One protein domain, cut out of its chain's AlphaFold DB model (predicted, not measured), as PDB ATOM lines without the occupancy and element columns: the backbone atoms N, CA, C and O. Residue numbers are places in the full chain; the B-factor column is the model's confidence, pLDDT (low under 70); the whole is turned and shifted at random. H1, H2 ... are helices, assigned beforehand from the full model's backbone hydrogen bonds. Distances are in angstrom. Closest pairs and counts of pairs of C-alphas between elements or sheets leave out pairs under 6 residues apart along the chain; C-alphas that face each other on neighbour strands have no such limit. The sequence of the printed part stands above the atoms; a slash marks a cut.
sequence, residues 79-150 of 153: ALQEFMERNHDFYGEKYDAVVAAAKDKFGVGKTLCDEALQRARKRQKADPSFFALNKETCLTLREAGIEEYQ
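What this domain is: This is residues 79 to 150 of the 153 residues of an uncharacterized protein of Mesorhizobium sp. LNHC252B00 (UniProt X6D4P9). H3 and H4 come near each other at one end and spread as a V, with H1 between its arms. H2 folds back beside H1, near the first end of H3. The printed part has 72 residues with four named helices, H1 to H4, and no named strand: all helix, compact, radius of gyration of the C-alphas 12.0 A, spans 30 by 29 by 18 A.

How they stand to each other: H1, residues 79 to 90, is the hub. H2, residues 95 to 106, makes a hairpin with it, at a shallow tilt of 24 degrees; the closest C-alphas, His 88 and Tyr 95, are 6.2 A apart. H3, residues 110 to 126, touches H1, closest C-alphas Gln 81 and Ala 116, 4.6 A. H4, residues 128 to 143, touches H1 with residues 135 to 139 alone, closest C-alphas Phe 90 and Lys 135, 5.6 A. H2 and H4 are apart. In each helix every O i to N i+4 pair is within hydrogen-bond range.

Where its parts are: H3 spans 24.5 A, H4 22.7 A. C-alpha 79 is at (15.153, -46.855, 50.342), C-alpha 143 at (36.889, -45.495, 48.967).

The domain as a whole: The printed part has no cut. The three links are tight. No printed residue is under pLDDT 70.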
ATOM      1  N   ALA A  79      14.062 -46.448  51.224       85.94
ATOM      2  CA  ALA A  79      15.153 -46.855  50.342       85.94
ATOM      3  C   ALA A  79      15.431 -45.816  49.242       85.94
ATOM      4  O   ALA A  79      16.586 -45.490  48.983       85.94
ATOM      5  N   LEU A  80      14.385 -45.234  48.641       89.25
ATOM      6  CA  LEU A  80      14.553 -44.133  47.685       89.25
ATOM      7  C   LEU A  80      15.159 -42.894  48.354       89.25
ATOM      8  O   LEU A  80      16.033 -42.258  47.783       89.25
ATOM      9  N   GLN A  81      14.710 -42.549  49.563       89.44
ATOM     10  CA  GLN A  81      15.251 -41.410  50.307       89.44
ATOM     11  C   GLN A  81      16.747 -41.573  50.596       89.44
ATOM     12  O   GLN A  81      17.515 -40.660  50.307       89.44
ATOM     13  N   GLU A  82      17.151 -42.726  51.128       88.88
ATOM     14  CA  GLU A  82      18.553 -43.036  51.428       88.88
ATOM     15  C   GLU A  82      19.398 -43.083  50.146       88.88
ATOM     16  O   GLU A  82      20.505 -42.552  50.115       88.88
ATOM     17  N   PHE A  83      18.854 -43.622  49.050       91.44
ATOM     18  CA  PHE A  83      19.526 -43.623  47.750       91.44
ATOM     19  C   PHE A  83      19.762 -42.209  47.204       91.44
ATOM     20  O   PHE A  83      20.869 -41.907  46.754       91.44
ATOM     21  N   MET A  84      18.740 -41.349  47.231       93.44
ATOM     22  CA  MET A  84      18.851 -39.969  46.748       93.44
ATOM     23  C   MET A  84      19.843 -39.172  47.599       93.44
ATOM     24  O   MET A  84      20.691 -38.478  47.048       93.44
ATOM     25  N   GLU A  85      19.770 -39.301  48.924       91.69
ATOM     26  CA  GLU A  85      20.679 -38.640  49.868       91.69
ATOM     27  C   GLU A  85      22.134 -39.061  49.638       91.69
ATOM     28  O   GLU A  85      23.012 -38.214  49.479       91.69
ATOM     29  N   ARG A  86      22.382 -40.367  49.524       91.00
ATOM     30  CA  ARG A  86      23.726 -40.905  49.315       91.00
ATOM     31  C   ARG A  86      24.336 -40.437  47.996       91.00
ATOM     32  O   ARG A  86      25.428 -39.879  47.982       91.00
ATOM     33  N   ASN A  87      23.634 -40.628  46.883       89.75
ATOM     34  CA  ASN A  87      24.212 -40.334  45.571       89.75
ATOM     35  C   ASN A  87      24.262 -38.832  45.270       89.75
ATOM     36  O   ASN A  87      25.227 -38.360  44.680       89.75
ATOM     37  N   HIS A  88      23.257 -38.059  45.682       92.62
ATOM     38  CA  HIS A  88      23.237 -36.632  45.375       92.62
ATOM     39  C   HIS A  88      23.944 -35.784  46.438       92.62
ATOM     40  O   HIS A  88      24.825 -35.002  46.094       92.62
ATOM     41  N   ASP A  89      23.594 -35.933  47.720       89.00
ATOM     42  CA  ASP A  89      24.111 -35.052  48.777       89.00
ATOM     43  C   ASP A  89      25.483 -35.527  49.321       89.00
ATOM     44  O   ASP A  89      26.322 -34.685  49.654       89.00
ATOM     45  N   PHE A  90      25.755 -36.841  49.420       89.81
ATOM     46  CA  PHE A  90      27.067 -37.321  49.910       89.81
ATOM     47  C   PHE A  90      28.119 -37.355  48.805       89.81
ATOM     48  O   PHE A  90      29.226 -36.856  48.995       89.81
ATOM     49  N   TYR A  91      27.770 -37.960  47.671       88.38
ATOM     50  CA  TYR A  91      28.687 -38.217  46.562       88.38
ATOM     51  C   TYR A  91      28.784 -37.073  45.554       88.38
ATOM     52  O   TYR A  91      29.720 -37.060  44.760       88.38
ATOM     53  N   GLY A  92      27.840 -36.129  45.580       87.06
ATOM     54  CA  GLY A  92      27.825 -34.994  44.661       87.06
ATOM     55  C   GLY A  92      27.488 -35.364  43.215       87.06
ATOM     56  O   GLY A  92      27.810 -34.598  42.308       87.06
ATOM     57  N   GLU A  93      26.854 -36.517  42.973       90.44
ATOM     58  CA  GLU A  93      26.487 -36.936  41.620       90.44
ATOM     59  C   GLU A  93      25.438 -35.985  41.022       90.44
ATOM     60  O   GLU A  93      24.563 -35.432  41.714       90.44
ATOM     61  N   LYS A  94      25.503 -35.806  39.696       91.88
ATOM     62  CA  LYS A  94      24.568 -34.936  38.971       91.88
ATOM     63  C   LYS A  94      23.136 -35.414  39.191       91.88
ATOM     64  O   LYS A  94      22.822 -36.574  38.939       91.88
ATOM     65  N   TYR A  95      22.257 -34.496  39.589       90.50
ATOM     66  CA  TYR A  95      20.867 -34.807  39.928       90.50
ATOM     67  C   TYR A  95      20.150 -35.619  38.834       90.50
ATOM     68  O   TYR A  95      19.515 -36.623  39.143       90.50
ATOM     69  N   ASP A  96      20.307 -35.253  37.558       91.44
ATOM     70  CA  ASP A  96      19.655 -35.968  36.452       91.44
ATOM     71  C   ASP A  96      20.152 -37.417  36.303       91.44
ATOM     72  O   ASP A  96      19.351 -38.311  36.026       91.44
ATOM     73  N   ALA A  97      21.440 -37.676  36.562       91.12
ATOM     74  CA  ALA A  97      22.002 -39.028  36.564       91.12
ATOM     75  C   ALA A  97      21.460 -39.856  37.741       91.12
ATOM     76  O   ALA A  97      21.079 -41.014  37.572       91.12
ATOM     77  N   VAL A  98      21.328 -39.242  38.922       91.50
ATOM     78  CA  VAL A  98      20.726 -39.892  40.097       91.50
ATOM     79  C   VAL A  98      19.251 -40.214  39.855       91.50
ATOM     80  O   VAL A  98      18.788 -41.288  40.233       91.50
ATOM     81  N   VAL A  99      18.501 -39.324  39.195       92.69
ATOM     82  CA  VAL A  99      17.096 -39.572  38.840       92.69
ATOM     83  C   VAL A  99      16.965 -40.693  37.813       92.69
ATOM     84  O   VAL A  99      16.063 -41.517  37.959       92.69
ATOM     85  N   ALA A 100      17.849 -40.761  36.813       92.12
ATOM     86  CA  ALA A 100      17.878 -41.871  35.863       92.12
ATOM     87  C   ALA A 100      18.125 -43.207  36.584       92.12
ATOM     88  O   ALA A 100      17.307 -44.119  36.487       92.12
ATOM     89  N   ALA A 101      19.151 -43.274  37.435       89.94
ATOM     90  CA  ALA A 101      19.442 -44.472  38.219       89.94
ATOM     91  C   ALA A 101      18.314 -44.838  39.204       89.94
ATOM     92  O   ALA A 101      18.018 -46.014  39.418       89.94
ATOM     93  N   ALA A 102      17.641 -43.848  39.800       89.62
ATOM     94  CA  ALA A 102      16.490 -44.081  40.670       89.62
ATOM     95  C   ALA A 102      15.276 -44.610  39.895       89.62
ATOM     96  O   ALA A 102      14.532 -45.450  40.411       89.62
ATOM     97  N   LYS A 103      15.076 -44.141  38.659       91.50
ATOM     98  CA  LYS A 103      14.037 -44.650  37.764       91.50
ATOM     99  C   LYS A 103      14.284 -46.118  37.437       91.50
ATOM    100  O   LYS A 103      13.349 -46.905  37.551       91.50
ATOM    101  N   ASP A 104      15.521 -46.488  37.133       88.81
ATOM    102  CA  ASP A 104      15.874 -47.870  36.801       88.81
ATOM    103  C   ASP A 104      15.797 -48.791  38.028       88.81
ATOM    104  O   ASP A 104      15.251 -49.890  37.953       88.81
ATOM    105  N   LYS A 105      16.264 -48.325  39.196       86.88
ATOM    106  CA  LYS A 105      16.304 -49.128  40.429       86.88
ATOM    107  C   LYS A 105      14.952 -49.257  41.136       86.88
ATOM    108  O   LYS A 105      14.667 -50.296  41.726       86.88
ATOM    109  N   PHE A 106      14.133 -48.203  41.133       86.06
ATOM    110  CA  PHE A 106      12.896 -48.141  41.926       86.06
ATOM    111  C   PHE A 106      11.625 -47.932  41.092       86.06
ATOM    112  O   PHE A 106      10.536 -47.903  41.665       86.06
ATOM    113  N   GLY A 107      11.730 -47.755  39.771       88.31
ATOM    114  CA  GLY A 107      10.575 -47.502  38.903       88.31
ATOM    115  C   GLY A 107       9.875 -46.168  39.188       88.31
ATOM    116  O   GLY A 107       8.670 -46.043  38.971       88.31
ATOM    117  N   VAL A 108      10.593 -45.179  39.732       88.88
ATOM    118  CA  VAL A 108      10.017 -43.895  40.165       88.88
ATOM    119  C   VAL A 108      10.331 -42.751  39.201       88.88
ATOM    120  O   VAL A 108      11.363 -42.727  38.540       88.88
ATOM    121  N   GLY A 109       9.424 -41.775  39.129       88.50
ATOM    122  CA  GLY A 109       9.624 -40.543  38.364       88.50
ATOM    123  C   GLY A 109      10.265 -39.419  39.185       88.50
ATOM    124  O   GLY A 109      10.282 -39.459  40.417       88.50
ATOM    125  N   LYS A 110      10.700 -38.363  38.486       91.25
ATOM    126  CA  LYS A 110      11.373 -37.176  39.047       91.25
ATOM    127  C   LYS A 110      10.674 -36.586  40.279       91.25
ATOM    128  O   LYS A 110      11.320 -36.330  41.285       91.25
ATOM    129  N   THR A 111       9.346 -36.474  40.254       91.62
ATOM    130  CA  THR A 111       8.563 -35.920  41.373       91.62
ATOM    131  C   THR A 111       8.751 -36.698  42.680       91.62
ATOM    132  O   THR A 111       8.830 -36.102  43.750       91.62
ATOM    133  N   LEU A 112       8.846 -38.031  42.617       89.62
ATOM    134  CA  LEU A 112       9.080 -38.848  43.812       89.62
ATOM    135  C   LEU A 112      10.531 -38.738  44.295       89.62
ATOM    136  O   LEU A 112      10.760 -38.778  45.503       89.62
ATOM    137  N   CYS A 113      11.486 -38.560  43.379       91.62
ATOM    138  CA  CYS A 113      12.880 -38.273  43.717       91.62
ATOM    139  C   CYS A 113      13.011 -36.926  44.447       91.62
ATOM    140  O   CYS A 113      13.678 -36.856  45.480       91.62
ATOM    141  N   ASP A 114      12.307 -35.891  43.982       92.19
ATOM    142  CA  ASP A 114      12.249 -34.580  44.643       92.19
ATOM    143  C   ASP A 114      11.643 -34.669  46.047       92.19
ATOM    144  O   ASP A 114      12.221 -34.169  47.016       92.19
ATOM    145  N   GLU A 115      10.501 -35.350  46.191       91.50
ATOM    146  CA  GLU A 115       9.882 -35.579  47.500       91.50
ATOM    147  C   GLU A 115      10.824 -36.321  48.459       91.50
ATOM    148  O   GLU A 115      10.878 -36.008  49.654       91.50
ATOM    149  N   ALA A 116      11.547 -37.323  47.955       90.00
ATOM    150  CA  ALA A 116      12.484 -38.115  48.737       90.00
ATOM    151  C   ALA A 116      13.672 -37.264  49.211       90.00
ATOM    152  O   ALA A 116      13.984 -37.266  50.403       90.00
ATOM    153  N   LEU A 117      14.260 -36.463  48.321       91.50
ATOM    154  CA  LEU A 117      15.378 -35.580  48.644       91.50
ATOM    155  C   LEU A 117      14.973 -34.467  49.624       91.50
ATOM    156  O   LEU A 117      15.694 -34.171  50.576       91.50
ATOM    157  N   GLN A 118      13.777 -33.887  49.477       92.62
ATOM    158  CA  GLN A 118      13.265 -32.923  50.455       92.62
ATOM    159  C   GLN A 118      13.092 -33.542  51.849       92.62
ATOM    160  O   GLN A 118      13.363 -32.885  52.856       92.62
ATOM    161  N   ARG A 119      12.642 -34.800  51.932       89.06
ATOM    162  CA  ARG A 119      12.533 -35.519  53.213       89.06
ATOM    163  C   ARG A 119      13.901 -35.826  53.811       89.06
ATOM    164  O   ARG A 119      14.043 -35.665  55.022       89.06
ATOM    165  N   ALA A 120      14.878 -36.204  52.985       88.38
ATOM    166  CA  ALA A 120      16.269 -36.354  53.408       88.38
ATOM    167  C   ALA A 120      16.761 -35.057  54.053       88.38
ATOM    168  O   ALA A 120      17.008 -35.028  55.251       88.38
ATOM    169  N   ARG A 121      16.699 -33.935  53.334       90.75
ATOM    170  CA  ARG A 121      17.134 -32.620  53.837       90.75
ATOM    171  C   ARG A 121      16.420 -32.166  55.109       90.75
ATOM    172  O   ARG A 121      17.031 -31.537  55.969       90.75
ATOM    173  N   LYS A 122      15.132 -32.488  55.278       90.25
ATOM    174  CA  LYS A 122      14.421 -32.233  56.546       90.25
ATOM    175  C   LYS A 122      15.012 -33.035  57.707       90.25
ATOM    176  O   LYS A 122      15.165 -32.482  58.790       90.25
ATOM    177  N   ARG A 123      15.361 -34.306  57.486       85.69
ATOM    178  CA  ARG A 123      16.040 -35.151  58.481       85.69
ATOM    179  C   ARG A 123      17.439 -34.621  58.801       85.69
ATOM    180  O   ARG A 123      17.771 -34.530  59.971       85.69
ATOM    181  N   GLN A 124      18.200 -34.201  57.791       87.62
ATOM    182  CA  GLN A 124      19.536 -33.610  57.965       87.62
ATOM    183  C   GLN A 124      19.500 -32.365  58.853       87.62
ATOM    184  O   GLN A 124      20.345 -32.187  59.721       87.62
ATOM    185  N   LYS A 125      18.488 -31.508  58.666       89.88
ATOM    186  CA  LYS A 125      18.282 -30.326  59.516       89.88
ATOM    187  C   LYS A 125      17.886 -30.681  60.948       89.88
ATOM    188  O   LYS A 125      18.219 -29.932  61.856       89.88
ATOM    189  N   ALA A 126      17.144 -31.771  61.136       90.19
ATOM    190  CA  ALA A 126      16.724 -32.228  62.456       90.19
ATOM    191  C   ALA A 126      17.869 -32.893  63.235       90.19
ATOM    192  O   ALA A 126      17.910 -32.769  64.454       90.19
ATOM    193  N   ASP A 127      18.791 -33.566  62.541       89.44
ATOM    194  CA  ASP A 127      19.960 -34.210  63.142       89.44
ATOM    195  C   ASP A 127      21.219 -34.056  62.259       89.44
ATOM    196  O   ASP A 127      21.561 -34.946  61.468       89.44
ATOM    197  N   PRO A 128      21.923 -32.914  62.379       87.25
ATOM    198  CA  PRO A 128      23.130 -32.643  61.599       87.25
ATOM    199  C   PRO A 128      24.300 -33.561  61.963       87.25
ATOM    200  O   PRO A 128      25.127 -33.878  61.109       87.25
ATOM    201  N   SER A 129      24.371 -33.992  63.227       86.38
ATOM    202  CA  SER A 129      25.458 -34.830  63.740       86.38
ATOM    203  C   SER A 129      25.417 -36.233  63.140       86.38
ATOM    204  O   SER A 129      26.419 -36.718  62.611       86.38
ATOM    205  N   PHE A 130      24.227 -36.836  63.112       78.50
ATOM    206  CA  PHE A 130      24.003 -38.120  62.468       78.50
ATOM    207  C   PHE A 130      24.277 -38.044  60.964       78.50
ATOM    208  O   PHE A 130      24.874 -38.956  60.399       78.50
ATOM    209  N   PHE A 131      23.873 -36.953  60.305       85.56
ATOM    210  CA  PHE A 131      24.163 -36.750  58.886       85.56
ATOM    211  C   PHE A 131      25.666 -36.704  58.595       85.56
ATOM    212  O   PHE A 131      26.110 -37.364  57.659       85.56
ATOM    213  N   ALA A 132      26.446 -35.963  59.390       85.00
ATOM    214  CA  ALA A 132      27.892 -35.851  59.200       85.00
ATOM    215  C   ALA A 132      28.586 -37.218  59.327       85.00
ATOM    216  O   ALA A 132      29.314 -37.615  58.419       85.00
ATOM    217  N   LEU A 133      28.266 -37.968  60.388       87.19
ATOM    218  CA  LEU A 133      28.791 -39.315  60.617       87.19
ATOM    219  C   LEU A 133      28.425 -40.277  59.479       87.19
ATOM    220  O   LEU A 133      29.256 -41.041  58.987       87.19
ATOM    221  N   ASN A 134      27.167 -40.241  59.037       86.25
ATOM    222  CA  ASN A 134      26.682 -41.133  57.992       86.25
ATOM    223  C   ASN A 134      27.302 -40.796  56.624       86.25
ATOM    224  O   ASN A 134      27.618 -41.696  55.846       86.25
ATOM    225  N   LYS A 135      27.527 -39.503  56.348       89.19
ATOM    226  CA  LYS A 135      28.243 -39.040  55.157       89.19
ATOM    227  C   LYS A 135      29.686 -39.540  55.157       89.19
ATOM    228  O   LYS A 135      30.110 -40.113  54.159       89.19
ATOM    229  N   GLU A 136      30.410 -39.341  56.257       89.06
ATOM    230  CA  GLU A 136      31.789 -39.816  56.420       89.06
ATOM    231  C   GLU A 136      31.873 -41.327  56.194       89.06
ATOM    232  O   GLU A 136      32.620 -41.783  55.333       89.06
ATOM    233  N   THR A 137      30.987 -42.087  56.843       86.62
ATOM    234  CA  THR A 137      30.913 -43.546  56.692       86.62
ATOM    235  C   THR A 137      30.695 -43.959  55.233       86.62
ATOM    236  O   THR A 137      31.398 -44.825  54.720       86.62
ATOM    237  N   CYS A 138      29.749 -43.332  54.526       86.75
ATOM    238  CA  CYS A 138      29.484 -43.662  53.122       86.75
ATOM    239  C   CYS A 138      30.674 -43.350  52.204       86.75
ATOM    240  O   CYS A 138      30.907 -44.090  51.249       86.75
ATOM    241  N   LEU A 139      31.415 -42.272  52.473       87.50
ATOM    242  CA  LEU A 139      32.618 -41.930  51.713       87.50
ATOM    243  C   LEU A 139      33.727 -42.961  51.950       87.50
ATOM    244  O   LEU A 139      34.268 -43.479  50.977       87.50
ATOM    245  N   THR A 140      33.977 -43.355  53.202       87.44
ATOM    246  CA  THR A 140      34.961 -44.397  53.530       87.44
ATOM    247  C   THR A 140      34.623 -45.736  52.866       87.44
ATOM    248  O   THR A 140      35.497 -46.395  52.308       87.44
ATOM    249  N   LEU A 141      33.348 -46.145  52.868       86.12
ATOM    250  CA  LEU A 141      32.917 -47.392  52.221       86.12
ATOM    251  C   LEU A 141      33.047 -47.333  50.690       86.12
ATOM    252  O   LEU A 141      33.350 -48.347  50.056       86.12
ATOM    253  N   ARG A 142      32.845 -46.151  50.092       85.44
ATOM    254  CA  ARG A 142      33.074 -45.920  48.659       85.44
ATOM    255  C   ARG A 142      34.559 -46.004  48.311       85.44
ATOM    256  O   ARG A 142      34.898 -46.642  47.319       85.44
ATOM    257  N   GLU A 143      35.429 -45.410  49.123       85.00
ATOM    258  CA  GLU A 143      36.889 -45.495  48.967       85.00
ATOM    259  C   GLU A 143      37.403 -46.930  49.124       85.00
ATOM    260  O   GLU A 143      38.277 -47.359  48.375       85.00
ATOM    261  N   ALA A 144      36.799 -47.710  50.025       85.75
ATOM    262  CA  ALA A 144      37.073 -49.137  50.188       85.75
ATOM    263  C   ALA A 144      36.572 -50.008  49.015       85.75
ATOM    264  O   ALA A 144      36.794 -51.218  49.007       85.75
ATOM    265  N   GLY A 145      35.887 -49.421  48.028       83.62
ATOM    266  CA  GLY A 145      35.455 -50.111  46.815       83.62
ATOM    267  C   GLY A 145      34.258 -51.046  46.999       83.62
ATOM    268  O   GLY A 145      34.008 -51.870  46.119       83.62
ATOM    269  N   ILE A 146      33.497 -50.922  48.094       80.50
ATOM    270  CA  ILE A 146      32.317 -51.761  48.336       80.50
ATOM    271  C   ILE A 146      31.283 -51.519  47.235       80.50
ATOM    272  O   ILE A 146      30.852 -50.388  47.013       80.50
ATOM    273  N   GLU A 147      30.863 -52.597  46.571       78.31
ATOM    274  CA  GLU A 147      30.045 -52.575  45.350       78.31
ATOM    275  C   GLU A 147      28.771 -51.723  45.485       78.31
ATOM    276  O   GLU A 147      28.430 -50.949  44.593       78.31
ATOM    277  N   GLU A 148      28.110 -51.770  46.642       76.75
ATOM    278  CA  GLU A 148      26.875 -51.020  46.899       76.75
ATOM    279  C   GLU A 148      27.066 -49.487  46.992       76.75
ATOM    280  O   GLU A 148      26.093 -48.726  46.901       76.75
ATOM    281  N   TYR A 149      28.309 -49.030  47.183       79.25
ATOM    282  CA  TYR A 149      28.693 -47.633  47.413       79.25
ATOM    283  C   TYR A 149      29.449 -47.018  46.228       79.25
ATOM    284  O   TYR A 149      29.795 -45.838  46.285       79.25
ATOM    285  N   GLN A 150      29.678 -47.782  45.156       79.50
ATOM    286  CA  GLN A 150      30.360 -47.306  43.954       79.50
ATOM    287  C   GLN A 150      29.535 -46.258  43.184       79.50
ATOM    288  O   GLN A 150      28.326 -46.111  43.382       79.50
TER     289      GLN A 150